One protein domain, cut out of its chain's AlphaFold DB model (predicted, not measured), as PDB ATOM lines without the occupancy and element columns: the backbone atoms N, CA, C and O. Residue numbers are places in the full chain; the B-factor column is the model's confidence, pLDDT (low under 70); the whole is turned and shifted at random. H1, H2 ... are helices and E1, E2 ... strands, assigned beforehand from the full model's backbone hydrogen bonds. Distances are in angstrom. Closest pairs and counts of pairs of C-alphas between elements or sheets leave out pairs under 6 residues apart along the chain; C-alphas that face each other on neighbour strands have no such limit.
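This is residues 2 to 83 of the 83 residues of the protein "Emp24/gp25L/p24 family protein" of Oesophagostomum dentatum (UniProt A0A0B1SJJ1). This domain has little regular structure: a small three-stranded sheet with short helix H1 near one edge, from which two long unnamed stretches, residues 24 to 45 and 51 to 83, loop out widely. The 82 printed residues hold E1, H1, E2 and E3 in that order, 19 residues in named elements, class mixed; the sheet is E2-E1-E3, antiparallel. It is only just loose, close to compact, with radius of gyration of the C-alphas 14.2 A and spans of 39 by 30 by 21 A.

E1, residues 2 to 6, spans 13.7 A from C-alpha 2 at (149.915, 118.507, 178.720). H1 is residues 9 to 13, 8.9 A; E2 is residues 20 to 23, 8.9 A. E3, residues 46 to 50, spans 13.1 A to C-alpha 50 at (152.455, 115.360, 181.688).

E1 and E3 are antiparallel at 162 degrees, with N 4 and O 48 2.8 A apart. E2 and E1 are antiparallel at 142 degrees, with N 3 and O 23 2.8 A apart. H1 only grazes the sheet with residues 9 to 12; its closest C-alphas to E3 are Met 9 and Val 46, 6.1 A. In H1, 0 of 1 O i to N i+4 pairs and 1 of 2 O i to N i+3 pairs are within hydrogen-bond range.

The farthest C-alphas, Ile 58 and Asn 73, are 44.4 A apart. The printed part has no cut; the E2 to E3 link is long. Residues 29 to 34 and 83 are under pLDDT 70.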
ATOM      1  N   GLY A   2     150.199 118.894 180.097       88.19
ATOM      2  CA  GLY A   2     149.915 118.507 178.720       88.19
ATOM      3  C   GLY A   2     149.274 117.125 178.670       88.19
ATOM      4  O   GLY A   2     149.461 116.316 179.585       88.19
ATOM      5  N   ILE A   3     148.506 116.857 177.617       91.38
ATOM      6  CA  ILE A   3     147.916 115.545 177.350       91.38
ATOM      7  C   ILE A   3     148.278 115.127 175.930       91.38
ATOM      8  O   ILE A   3     147.955 115.805 174.958       91.38
ATOM      9  N   TYR A   4     148.897 113.960 175.826       93.69
ATOM     10  CA  TYR A   4     149.357 113.373 174.578       93.69
ATOM     11  C   TYR A   4     148.527 112.133 174.262       93.69
ATOM     12  O   TYR A   4     148.142 111.392 175.169       93.69
ATOM     13  N   TYR A   5     148.254 111.901 172.980       94.44
ATOM     14  CA  TYR A   5     147.414 110.801 172.517       94.44
ATOM     15  C   TYR A   5     148.056 110.025 171.366       94.44
ATOM     16  O   TYR A   5     148.649 110.598 170.450       94.44
ATOM     17  N   HIS A   6     147.866 108.709 171.384       95.00
ATOM     18  CA  HIS A   6     148.107 107.844 170.238       95.00
ATOM     19  C   HIS A   6     147.083 106.700 170.229       95.00
ATOM     20  O   HIS A   6     146.709 106.168 171.271       95.00
ATOM     21  N   ASP A   7     146.636 106.296 169.046       94.44
ATOM     22  CA  ASP A   7     145.694 105.186 168.839       94.44
ATOM     23  C   ASP A   7     146.291 103.782 169.094       94.44
ATOM     24  O   ASP A   7     145.564 102.841 169.416       94.44
ATOM     25  N   SER A   8     147.613 103.625 168.989       92.19
ATOM     26  CA  SER A   8     148.313 102.351 169.140       92.19
ATOM     27  C   SER A   8     148.625 102.048 170.601       92.19
ATOM     28  O   SER A   8     149.227 102.857 171.301       92.19
ATOM     29  N   MET A   9     148.324 100.824 171.042       89.81
ATOM     30  CA  MET A   9     148.714 100.335 172.372       89.81
ATOM     31  C   MET A   9     150.237 100.227 172.551       89.81
ATOM     32  O   MET A   9     150.712 100.224 173.679       89.81
ATOM     33  N   ALA A  10     151.013 100.175 171.461       90.81
ATOM     34  CA  ALA A  10     152.476 100.216 171.537       90.81
ATOM     35  C   ALA A  10     153.002 101.584 172.009       90.81
ATOM     36  O   ALA A  10     154.137 101.682 172.464       90.81
ATOM     37  N   ALA A  11     152.169 102.632 171.958       90.88
ATOM     38  CA  ALA A  11     152.555 103.979 172.362       90.88
ATOM     39  C   ALA A  11     152.801 104.138 173.871       90.88
ATOM     40  O   ALA A  11     153.263 105.190 174.312       90.88
ATOM     41  N   VAL A  12     152.545 103.095 174.668       90.38
ATOM     42  CA  VAL A  12     153.009 103.027 176.060       90.38
ATOM     43  C   VAL A  12     154.522 103.261 176.128       90.38
ATOM     44  O   VAL A  12     154.964 104.063 176.949       90.38
ATOM     45  N   ASP A  13     155.289 102.700 175.191       92.06
ATOM     46  CA  ASP A  13     156.754 102.808 175.160       92.06
ATOM     47  C   ASP A  13     157.273 104.025 174.373       92.06
ATOM     48  O   ASP A  13     158.477 104.273 174.339       92.06
ATOM     49  N   TYR A  14     156.391 104.796 173.732       92.75
ATOM     50  CA  TYR A  14     156.798 105.937 172.906       92.75
ATOM     51  C   TYR A  14     157.191 107.135 173.771       92.75
ATOM     52  O   TYR A  14     156.627 107.371 174.843       92.75
ATOM     53  N   SER A  15     158.130 107.940 173.292       92.25
ATOM     54  CA  SER A  15     158.399 109.257 173.867       92.25
ATOM     55  C   SER A  15     157.239 110.226 173.599       92.25
ATOM     56  O   SER A  15     156.422 110.011 172.703       92.25
ATOM     57  N   LEU A  16     157.142 111.304 174.385       90.56
ATOM     58  CA  LEU A  16     156.084 112.308 174.198       90.56
ATOM     59  C   LEU A  16     156.170 112.993 172.824       90.56
ATOM     60  O   LEU A  16     155.137 113.324 172.251       90.56
ATOM     61  N   ASP A  17     157.381 113.130 172.275       90.94
ATOM     62  CA  ASP A  17     157.639 113.748 170.967       90.94
ATOM     63  C   ASP A  17     157.132 112.894 169.787       90.94
ATOM     64  O   ASP A  17     156.964 113.391 168.675       90.94
ATOM     65  N   GLU A  18     156.880 111.603 170.024       91.44
ATOM     66  CA  GLU A  18     156.333 110.654 169.046       91.44
ATOM     67  C   GLU A  18     154.801 110.538 169.125       91.44
ATOM     68  O   GLU A  18     154.189 109.803 168.347       91.44
ATOM     69  N   MET A  19     154.162 111.235 170.069       92.94
ATOM     70  CA  MET A  19     152.713 111.227 170.265       92.94
ATOM     71  C   MET A  19     152.070 112.521 169.758       92.94
ATOM     72  O   MET A  19     152.711 113.565 169.653       92.94
ATOM     73  N   ASN A  20     150.767 112.472 169.469       91.19
ATOM     74  CA  ASN A  20     150.035 113.680 169.106       91.19
ATOM     75  C   ASN A  20     149.802 114.533 170.352       91.19
ATOM     76  O   ASN A  20     149.200 114.060 171.321       91.19
ATOM     77  N   ASP A  21     150.218 115.795 170.294       90.12
ATOM     78  CA  ASP A  21     149.876 116.796 171.297       90.12
ATOM     79  C   ASP A  21     148.380 117.132 171.188       90.12
ATOM     80  O   ASP A  21     147.938 117.868 170.301       90.12
ATOM     81  N   TRP A  22     147.576 116.497 172.040       89.06
ATOM     82  CA  TRP A  22     146.126 116.659 172.040       89.06
ATOM     83  C   TRP A  22     145.698 117.850 172.896       89.06
ATOM     84  O   TRP A  22     144.760 118.569 172.541       89.06
ATOM     85  N   PHE A  23     146.391 118.067 174.010       85.75
ATOM     86  CA  PHE A  23     146.225 119.232 174.858       85.75
ATOM     87  C   PHE A  23     147.612 119.783 175.206       85.75
ATOM     88  O   PHE A  23     148.309 119.153 176.007       85.75
ATOM     89  N   PRO A  24     148.000 120.940 174.640       80.12
ATOM     90  CA  PRO A  24     149.356 121.450 174.771       80.12
ATOM     91  C   PRO A  24     149.688 121.812 176.210       80.12
ATOM     92  O   PRO A  24     148.807 122.103 177.024       80.12
ATOM     93  N   ASP A  25     150.988 121.827 176.501       80.88
ATOM     94  CA  ASP A  25     151.505 122.208 177.808       80.88
ATOM     95  C   ASP A  25     151.023 123.612 178.196       80.88
ATOM     96  O   ASP A  25     151.413 124.626 177.614       80.88
ATOM     97  N   PHE A  26     150.160 123.662 179.211       76.62
ATOM     98  CA  PHE A  26     149.703 124.912 179.801       76.62
ATOM     99  C   PHE A  26     150.510 125.267 181.051       76.62
ATOM    100  O   PHE A  26     150.639 124.441 181.968       76.62
ATOM    101  N   ASP A  27     151.000 126.506 181.093       71.94
ATOM    102  CA  ASP A  27     151.650 127.101 182.257       71.94
ATOM    103  C   ASP A  27     150.598 127.518 183.282       71.94
ATOM    104  O   ASP A  27     149.900 128.525 183.127       71.94
ATOM    105  N   TYR A  28     150.482 126.737 184.352       71.69
ATOM    106  CA  TYR A  28     149.586 127.086 185.444       71.69
ATOM    107  C   TYR A  28     150.162 128.228 186.288       71.69
ATOM    108  O   TYR A  28     151.368 128.261 186.555       71.69
ATOM    109  N   PRO A  29     149.318 129.178 186.734       69.56
ATOM    110  CA  PRO A  29     149.763 130.261 187.596       69.56
ATOM    111  C   PRO A  29     150.364 129.703 188.892       69.56
ATOM    112  O   PRO A  29     149.901 128.700 189.425       69.56
ATOM    113  N   GLY A  30     151.366 130.392 189.450       64.12
ATOM    114  CA  GLY A  30     152.115 129.953 190.640       64.12
ATOM    115  C   GLY A  30     151.335 129.921 191.965       64.12
ATOM    116  O   GLY A  30     151.949 129.922 193.032       64.12
ATOM    117  N   MET A  31     150.002 129.935 191.919       65.62
ATOM    118  CA  MET A  31     149.117 129.777 193.071       65.62
ATOM    119  C   MET A  31     148.439 128.401 193.020       65.62
ATOM    120  O   MET A  31     148.114 127.938 191.926       65.62
ATOM    121  N   PRO A  32     148.167 127.759 194.173       64.00
ATOM    122  CA  PRO A  32     147.406 126.515 194.204       64.00
ATOM    123  C   PRO A  32     146.039 126.740 193.561       64.00
ATOM    124  O   PRO A  32     145.215 127.496 194.079       64.00
ATOM    125  N   THR A  33     145.819 126.112 192.416       67.25
ATOM    126  CA  THR A  33     144.563 126.168 191.675       67.25
ATOM    127  C   THR A  33     143.998 124.758 191.586       67.25
ATOM    128  O   THR A  33     144.736 123.773 191.554       67.25
ATOM    129  N   VAL A  34     142.671 124.655 191.680       64.25
ATOM    130  CA  VAL A  34     141.961 123.400 191.429       64.25
ATOM    131  C   VAL A  34     141.477 123.477 190.000       64.25
ATOM    132  O   VAL A  34     140.511 124.183 189.710       64.25
ATOM    133  N   ASP A  35     142.163 122.763 189.122       75.06
ATOM    134  CA  ASP A  35     141.804 122.717 187.717       75.06
ATOM    135  C   ASP A  35     140.868 121.550 187.440       75.06
ATOM    136  O   ASP A  35     141.100 120.411 187.847       75.06
ATOM    137  N   TYR A  36     139.787 121.857 186.730       82.75
ATOM    138  CA  TYR A  36     138.863 120.867 186.207       82.75
ATOM    139  C   TYR A  36     138.842 120.970 184.688       82.75
ATOM    140  O   TYR A  36     138.385 121.967 184.126       82.75
ATOM    141  N   LEU A  37     139.337 119.925 184.029       83.38
ATOM    142  CA  LEU A  37     139.355 119.809 182.580       83.38
ATOM    143  C   LEU A  37     138.428 118.669 182.158       83.38
ATOM    144  O   LEU A  37     138.645 117.516 182.521       83.38
ATOM    145  N   ARG A  38     137.408 118.995 181.358       87.12
ATOM    146  CA  ARG A  38     136.528 118.016 180.713       87.12
ATOM    147  C   ARG A  38     136.548 118.264 179.212       87.12
ATOM    148  O   ARG A  38     136.039 119.280 178.745       87.12
ATOM    149  N   ILE A  39     137.156 117.347 178.474       87.56
ATOM    150  CA  ILE A  39     137.355 117.451 177.025       87.56
ATOM    151  C   ILE A  39     136.932 116.154 176.338       87.56
ATOM    152  O   ILE A  39     137.023 115.074 176.918       87.56
ATOM    153  N   LYS A  40     136.442 116.267 175.099       88.44
ATOM    154  CA  LYS A  40     136.020 115.106 174.310       88.44
ATOM    155  C   LYS A  40     137.247 114.365 173.789       88.44
ATOM    156  O   LYS A  40     138.022 114.941 173.031       88.44
ATOM    157  N   THR A  41     137.390 113.107 174.188       87.19
ATOM    158  CA  THR A  41     138.484 112.219 173.781       87.19
ATOM    159  C   THR A  41     138.502 111.980 172.269       87.19
ATOM    160  O   THR A  41     137.465 112.034 171.603       87.19
ATOM    161  N   LEU A  42     139.691 111.715 171.720       87.69
ATOM    162  CA  LEU A  42     139.882 111.459 170.285       87.69
ATOM    163  C   LEU A  42     139.475 110.036 169.874       87.69
ATOM    164  O   LEU A  42     139.187 109.790 168.706       87.69
ATOM    165  N   GLY A  43     139.410 109.113 170.833       89.00
ATOM    166  CA  GLY A  43     139.000 107.730 170.612       89.00
ATOM    167  C   GLY A  43     139.673 106.753 171.577       89.00
ATOM    168  O   GLY A  43     140.339 107.176 172.527       89.00
ATOM    169  N   PRO A  44     139.517 105.439 171.361       89.44
ATOM    170  CA  PRO A  44     140.300 104.443 172.084       89.44
ATOM    171  C   PRO A  44     141.792 104.610 171.759       89.44
ATOM    172  O   PRO A  44     142.158 104.934 170.628       89.44
ATOM    173  N   GLY A  45     142.654 104.429 172.754       92.06
ATOM    174  CA  GLY A  45     144.091 104.619 172.590       92.06
ATOM    175  C   GLY A  45     144.813 104.805 173.917       92.06
ATOM    176  O   GLY A  45     144.243 104.596 174.989       92.06
ATOM    177  N   VAL A  46     146.075 105.202 173.820       93.12
ATOM    178  CA  VAL A  46     146.944 105.528 174.947       93.12
ATOM    179  C   VAL A  46     146.944 107.037 175.144       93.12
ATOM    180  O   VAL A  46     147.189 107.798 174.208       93.12
ATOM    181  N   TYR A  47     146.692 107.452 176.382       93.25
ATOM    182  CA  TYR A  47     146.769 108.842 176.815       93.25
ATOM    183  C   TYR A  47     147.926 108.983 177.799       93.25
ATOM    184  O   TYR A  47     148.001 108.223 178.763       93.25
ATOM    185  N   LYS A  48     148.811 109.957 177.580       93.31
ATOM    186  CA  LYS A  48     149.859 110.323 178.540       93.31
ATOM    187  C   LYS A  48     149.589 111.714 179.078       93.31
ATOM    188  O   LYS A  48     149.395 112.649 178.305       93.31
ATOM    189  N   VAL A  49     149.588 111.848 180.399       90.81
ATOM    190  CA  VAL A  49     149.404 113.133 181.081       90.81
ATOM    191  C   VAL A  49     150.743 113.579 181.647       90.81
ATOM    192  O   VAL A  49     151.358 112.870 182.440       90.81
ATOM    193  N   LYS A  50     151.201 114.761 181.233       89.75
ATOM    194  CA  LYS A  50     152.455 115.360 181.688       89.75
ATOM    195  C   LYS A  50     152.171 116.427 182.742       89.75
ATOM    196  O   LYS A  50     151.505 117.431 182.468       89.75
ATOM    197  N   PHE A  51     152.751 116.250 183.925       87.75
ATOM    198  CA  PHE A  51     152.829 117.286 184.954       87.75
ATOM    199  C   PHE A  51     154.231 117.896 184.959       87.75
ATOM    200  O   PHE A  51     155.183 117.303 185.461       87.75
ATOM    201  N   GLY A  52     154.344 119.074 184.353       84.50
ATOM    202  CA  GLY A  52     155.582 119.840 184.280       84.50
ATOM    203  C   GLY A  52     155.808 120.732 185.505       84.50
ATOM    204  O   GLY A  52     154.858 121.281 186.064       84.50
ATOM    205  N   ASN A  53     157.069 120.883 185.912       85.38
ATOM    206  CA  ASN A  53     157.530 121.845 186.924       85.38
ATOM    207  C   ASN A  53     158.782 122.605 186.433       85.38
ATOM    208  O   ASN A  53     159.607 123.061 187.222       85.38
ATOM    209  N   GLU A  54     158.957 122.716 185.115       84.25
ATOM    210  CA  GLU A  54     160.165 123.225 184.454       84.25
ATOM    211  C   GLU A  54     160.439 124.705 184.772       84.25
ATOM    212  O   GLU A  54     161.585 125.148 184.733       84.25
ATOM    213  N   GLN A  55     159.407 125.475 185.134       79.12
ATOM    214  CA  GLN A  55     159.548 126.887 185.504       79.12
ATOM    215  C   GLN A  55     160.071 127.104 186.934       79.12
ATOM    216  O   GLN A  55     160.523 128.202 187.268       79.12
ATOM    217  N   ALA A  56     160.022 126.094 187.806       82.06
ATOM    218  CA  ALA A  56     160.429 126.238 189.199       82.06
ATOM    219  C   ALA A  56     161.931 125.975 189.370       82.06
ATOM    220  O   ALA A  56     162.411 124.860 189.208       82.06
ATOM    221  N   TRP A  57     162.686 127.000 189.771       80.81
ATOM    222  CA  TRP A  57     164.147 126.887 189.883       80.81
ATOM    223  C   TRP A  57     164.620 126.213 191.178       80.81
ATOM    224  O   TRP A  57     165.702 125.637 191.214       80.81
ATOM    225  N   ILE A  58     163.844 126.322 192.264       85.88
ATOM    226  CA  ILE A  58     164.265 125.897 193.616       85.88
ATOM    227  C   ILE A  58     163.152 125.205 194.416       85.88
ATOM    228  O   ILE A  58     163.247 125.094 195.637       85.88
ATOM    229  N   ARG A  59     162.050 124.808 193.767       82.50
ATOM    230  CA  ARG A  59     160.872 124.263 194.454       82.50
ATOM    231  C   ARG A  59     160.384 122.990 193.790       82.50
ATOM    232  O   ARG A  59     160.239 122.942 192.573       82.50
ATOM    233  N   SER A  60     160.078 122.002 194.619       84.69
ATOM    234  CA  SER A  60     159.330 120.818 194.213       84.69
ATOM    235  C   SER A  60     157.835 121.128 194.161       84.69
ATOM    236  O   SER A  60     157.344 121.967 194.920       84.69
ATOM    237  N   LEU A  61     157.117 120.416 193.295       81.19
ATOM    238  CA  LEU A  61     155.667 120.483 193.168       81.19
ATOM    239  C   LEU A  61     155.064 119.137 193.575       81.19
ATOM    240  O   LEU A  61     155.462 118.098 193.056       81.19
ATOM    241  N   THR A  62     154.092 119.165 194.483       85.81
ATOM    242  CA  THR A  62     153.247 118.004 194.778       85.81
ATOM    243  C   THR A  62     151.943 118.165 194.015       85.81
ATOM    244  O   THR A  62     151.228 119.143 194.229       85.81
ATOM    245  N   VAL A  63     151.632 117.211 193.139       84.94
ATOM    246  CA  VAL A  63     150.407 117.225 192.335       84.94
ATOM    247  C   VAL A  63     149.441 116.179 192.868       84.94
ATOM    248  O   VAL A  63     149.768 114.997 192.943       84.94
ATOM    249  N   HIS A  64     148.235 116.619 193.212       88.00
ATOM    250  CA  HIS A  64     147.109 115.737 193.489       88.00
ATOM    251  C   HIS A  64     146.187 115.762 192.277       88.00
ATOM    252  O   HIS A  64     145.654 116.817 191.940       88.00
ATOM    253  N   TYR A  65     146.009 114.619 191.619       88.62
ATOM    254  CA  TYR A  65     145.205 114.524 190.406       88.62
ATOM    255  C   TYR A  65     144.189 113.387 190.490       88.62
ATOM    256  O   TYR A  65     144.310 112.462 191.295       88.62
ATOM    257  N   ARG A  66     143.163 113.483 189.646       90.12
ATOM    258  CA  ARG A  66     142.176 112.433 189.417       90.12
ATOM    259  C   ARG A  66     141.785 112.458 187.947       90.12
ATOM    260  O   ARG A  66     141.289 113.475 187.473       90.12
ATOM    261  N   ILE A  67     141.990 111.343 187.254       90.44
ATOM    262  CA  ILE A  67     141.617 111.173 185.847       90.44
ATOM    263  C   ILE A  67     140.423 110.226 185.781       90.44
ATOM    264  O   ILE A  67     140.393 109.208 186.469       90.44
ATOM    265  N   LEU A  68     139.418 110.595 184.989       91.75
ATOM    266  CA  LEU A  68     138.218 109.800 184.747       91.75
ATOM    267  C   LEU A  68     137.898 109.842 183.255       91.75
ATOM    268  O   LEU A  68     138.043 110.889 182.622       91.75
ATOM    269  N   PHE A  69     137.414 108.726 182.722       90.94
ATOM    270  CA  PHE A  69     136.828 108.662 181.389       90.94
ATOM    271  C   PHE A  69     135.320 108.516 181.529       90.94
ATOM    272  O   PHE A  69     134.845 107.735 182.350       90.94
ATOM    273  N   GLU A  70     134.568 109.272 180.738       91.50
ATOM    274  CA  GLU A  70     133.107 109.237 180.734       91.50
ATOM    275  C   GLU A  70     132.607 108.908 179.326       91.50
ATOM    276  O   GLU A  70     133.191 109.349 178.332       91.50
ATOM    277  N   ASN A  71     131.525 108.136 179.234       89.31
ATOM    278  CA  ASN A  71     130.825 107.917 177.972       89.31
ATOM    279  C   ASN A  71     129.906 109.109 177.632       89.31
ATOM    280  O   ASN A  71     129.794 110.079 178.382       89.31
ATOM    281  N   GLU A  72     129.208 109.033 176.498       86.25
ATOM    282  CA  GLU A  72     128.285 110.091 176.053       86.25
ATOM    283  C   GLU A  72     127.105 110.325 177.017       86.25
ATOM    284  O   GLU A  72     126.529 111.412 177.031       86.25
ATOM    285  N   ASN A  73     126.788 109.343 177.865       88.25
ATOM    286  CA  ASN A  73     125.746 109.430 178.888       88.25
ATOM    287  C   ASN A  73     126.267 109.990 180.226       88.25
ATOM    288  O   ASN A  73     125.491 110.142 181.168       88.25
ATOM    289  N   GLY A  74     127.564 110.308 180.323       84.25
ATOM    290  CA  GLY A  74     128.204 110.793 181.548       84.25
ATOM    291  C   GLY A  74     128.508 109.700 182.574       84.25
ATOM    292  O   GLY A  74     128.778 110.011 183.732       84.25
ATOM    293  N   GLU A  75     128.454 108.427 182.185       91.44
ATOM    294  CA  GLU A  75     128.814 107.312 183.058       91.44
ATOM    295  C   GLU A  75     130.322 107.076 182.996       91.44
ATOM    296  O   GLU A  75     130.920 107.112 181.917       91.44
ATOM    297  N   VAL A  76     130.931 106.808 184.153       89.62
ATOM    298  CA  VAL A  76     132.366 106.525 184.239       89.62
ATOM    299  C   VAL A  76     132.663 105.190 183.561       89.62
ATOM    300  O   VAL A  76     132.061 104.167 183.888       89.62
ATOM    301  N   VAL A  77     133.604 105.212 182.624       88.88
ATOM    302  CA  VAL A  77     134.077 104.043 181.881       88.88
ATOM    303  C   VAL A  77     135.374 103.550 182.504       88.88
ATOM    304  O   VAL A  77     136.204 104.343 182.952       88.88
ATOM    305  N   ASP A  78     135.537 102.230 182.524       87.50
ATOM    306  CA  ASP A  78     136.749 101.600 183.026       87.50
ATOM    307  C   ASP A  78     137.943 101.890 182.109       87.50
ATOM    308  O   ASP A  78     137.827 101.897 180.879       87.50
ATOM    309  N   PHE A  79     139.101 102.127 182.713       88.56
ATOM    310  CA  PHE A  79     140.356 102.321 182.003       88.56
ATOM    311  C   PHE A  79     141.490 101.687 182.797       88.56
ATOM    312  O   PHE A  79     141.437 101.571 184.020       88.56
ATOM    313  N   LYS A  80     142.541 101.282 182.086       89.31
ATOM    314  CA  LYS A  80     143.737 100.734 182.713       89.31
ATOM    315  C   LYS A  80     144.785 101.830 182.848       89.31
ATOM    316  O   LYS A  80     145.333 102.279 181.845       89.31
ATOM    317  N   GLU A  81     145.062 102.224 184.082       86.62
ATOM    318  CA  GLU A  81     146.229 103.039 184.406       86.62
ATOM    319  C   GLU A  81     147.499 102.182 184.293       86.62
ATOM    320  O   GLU A  81     147.522 101.019 184.710       86.62
ATOM    321  N   LEU A  82     148.527 102.730 183.648       81.31
ATOM    322  CA  LEU A  82     149.829 102.099 183.456       81.31
ATOM    323  C   LEU A  82     150.868 103.031 184.089       81.31
ATOM    324  O   LEU A  82     150.952 104.187 183.675       81.31
ATOM    325  N   GLU A  83     151.586 102.541 185.104       64.19
ATOM    326  CA  GLU A  83     152.720 103.237 185.743       64.19
ATOM    327  C   GLU A  83     154.010 103.115 184.923       64.19
ATOM    328  O   GLU A  83     154.247 102.021 184.352       64.19
TER     329      GLU A  83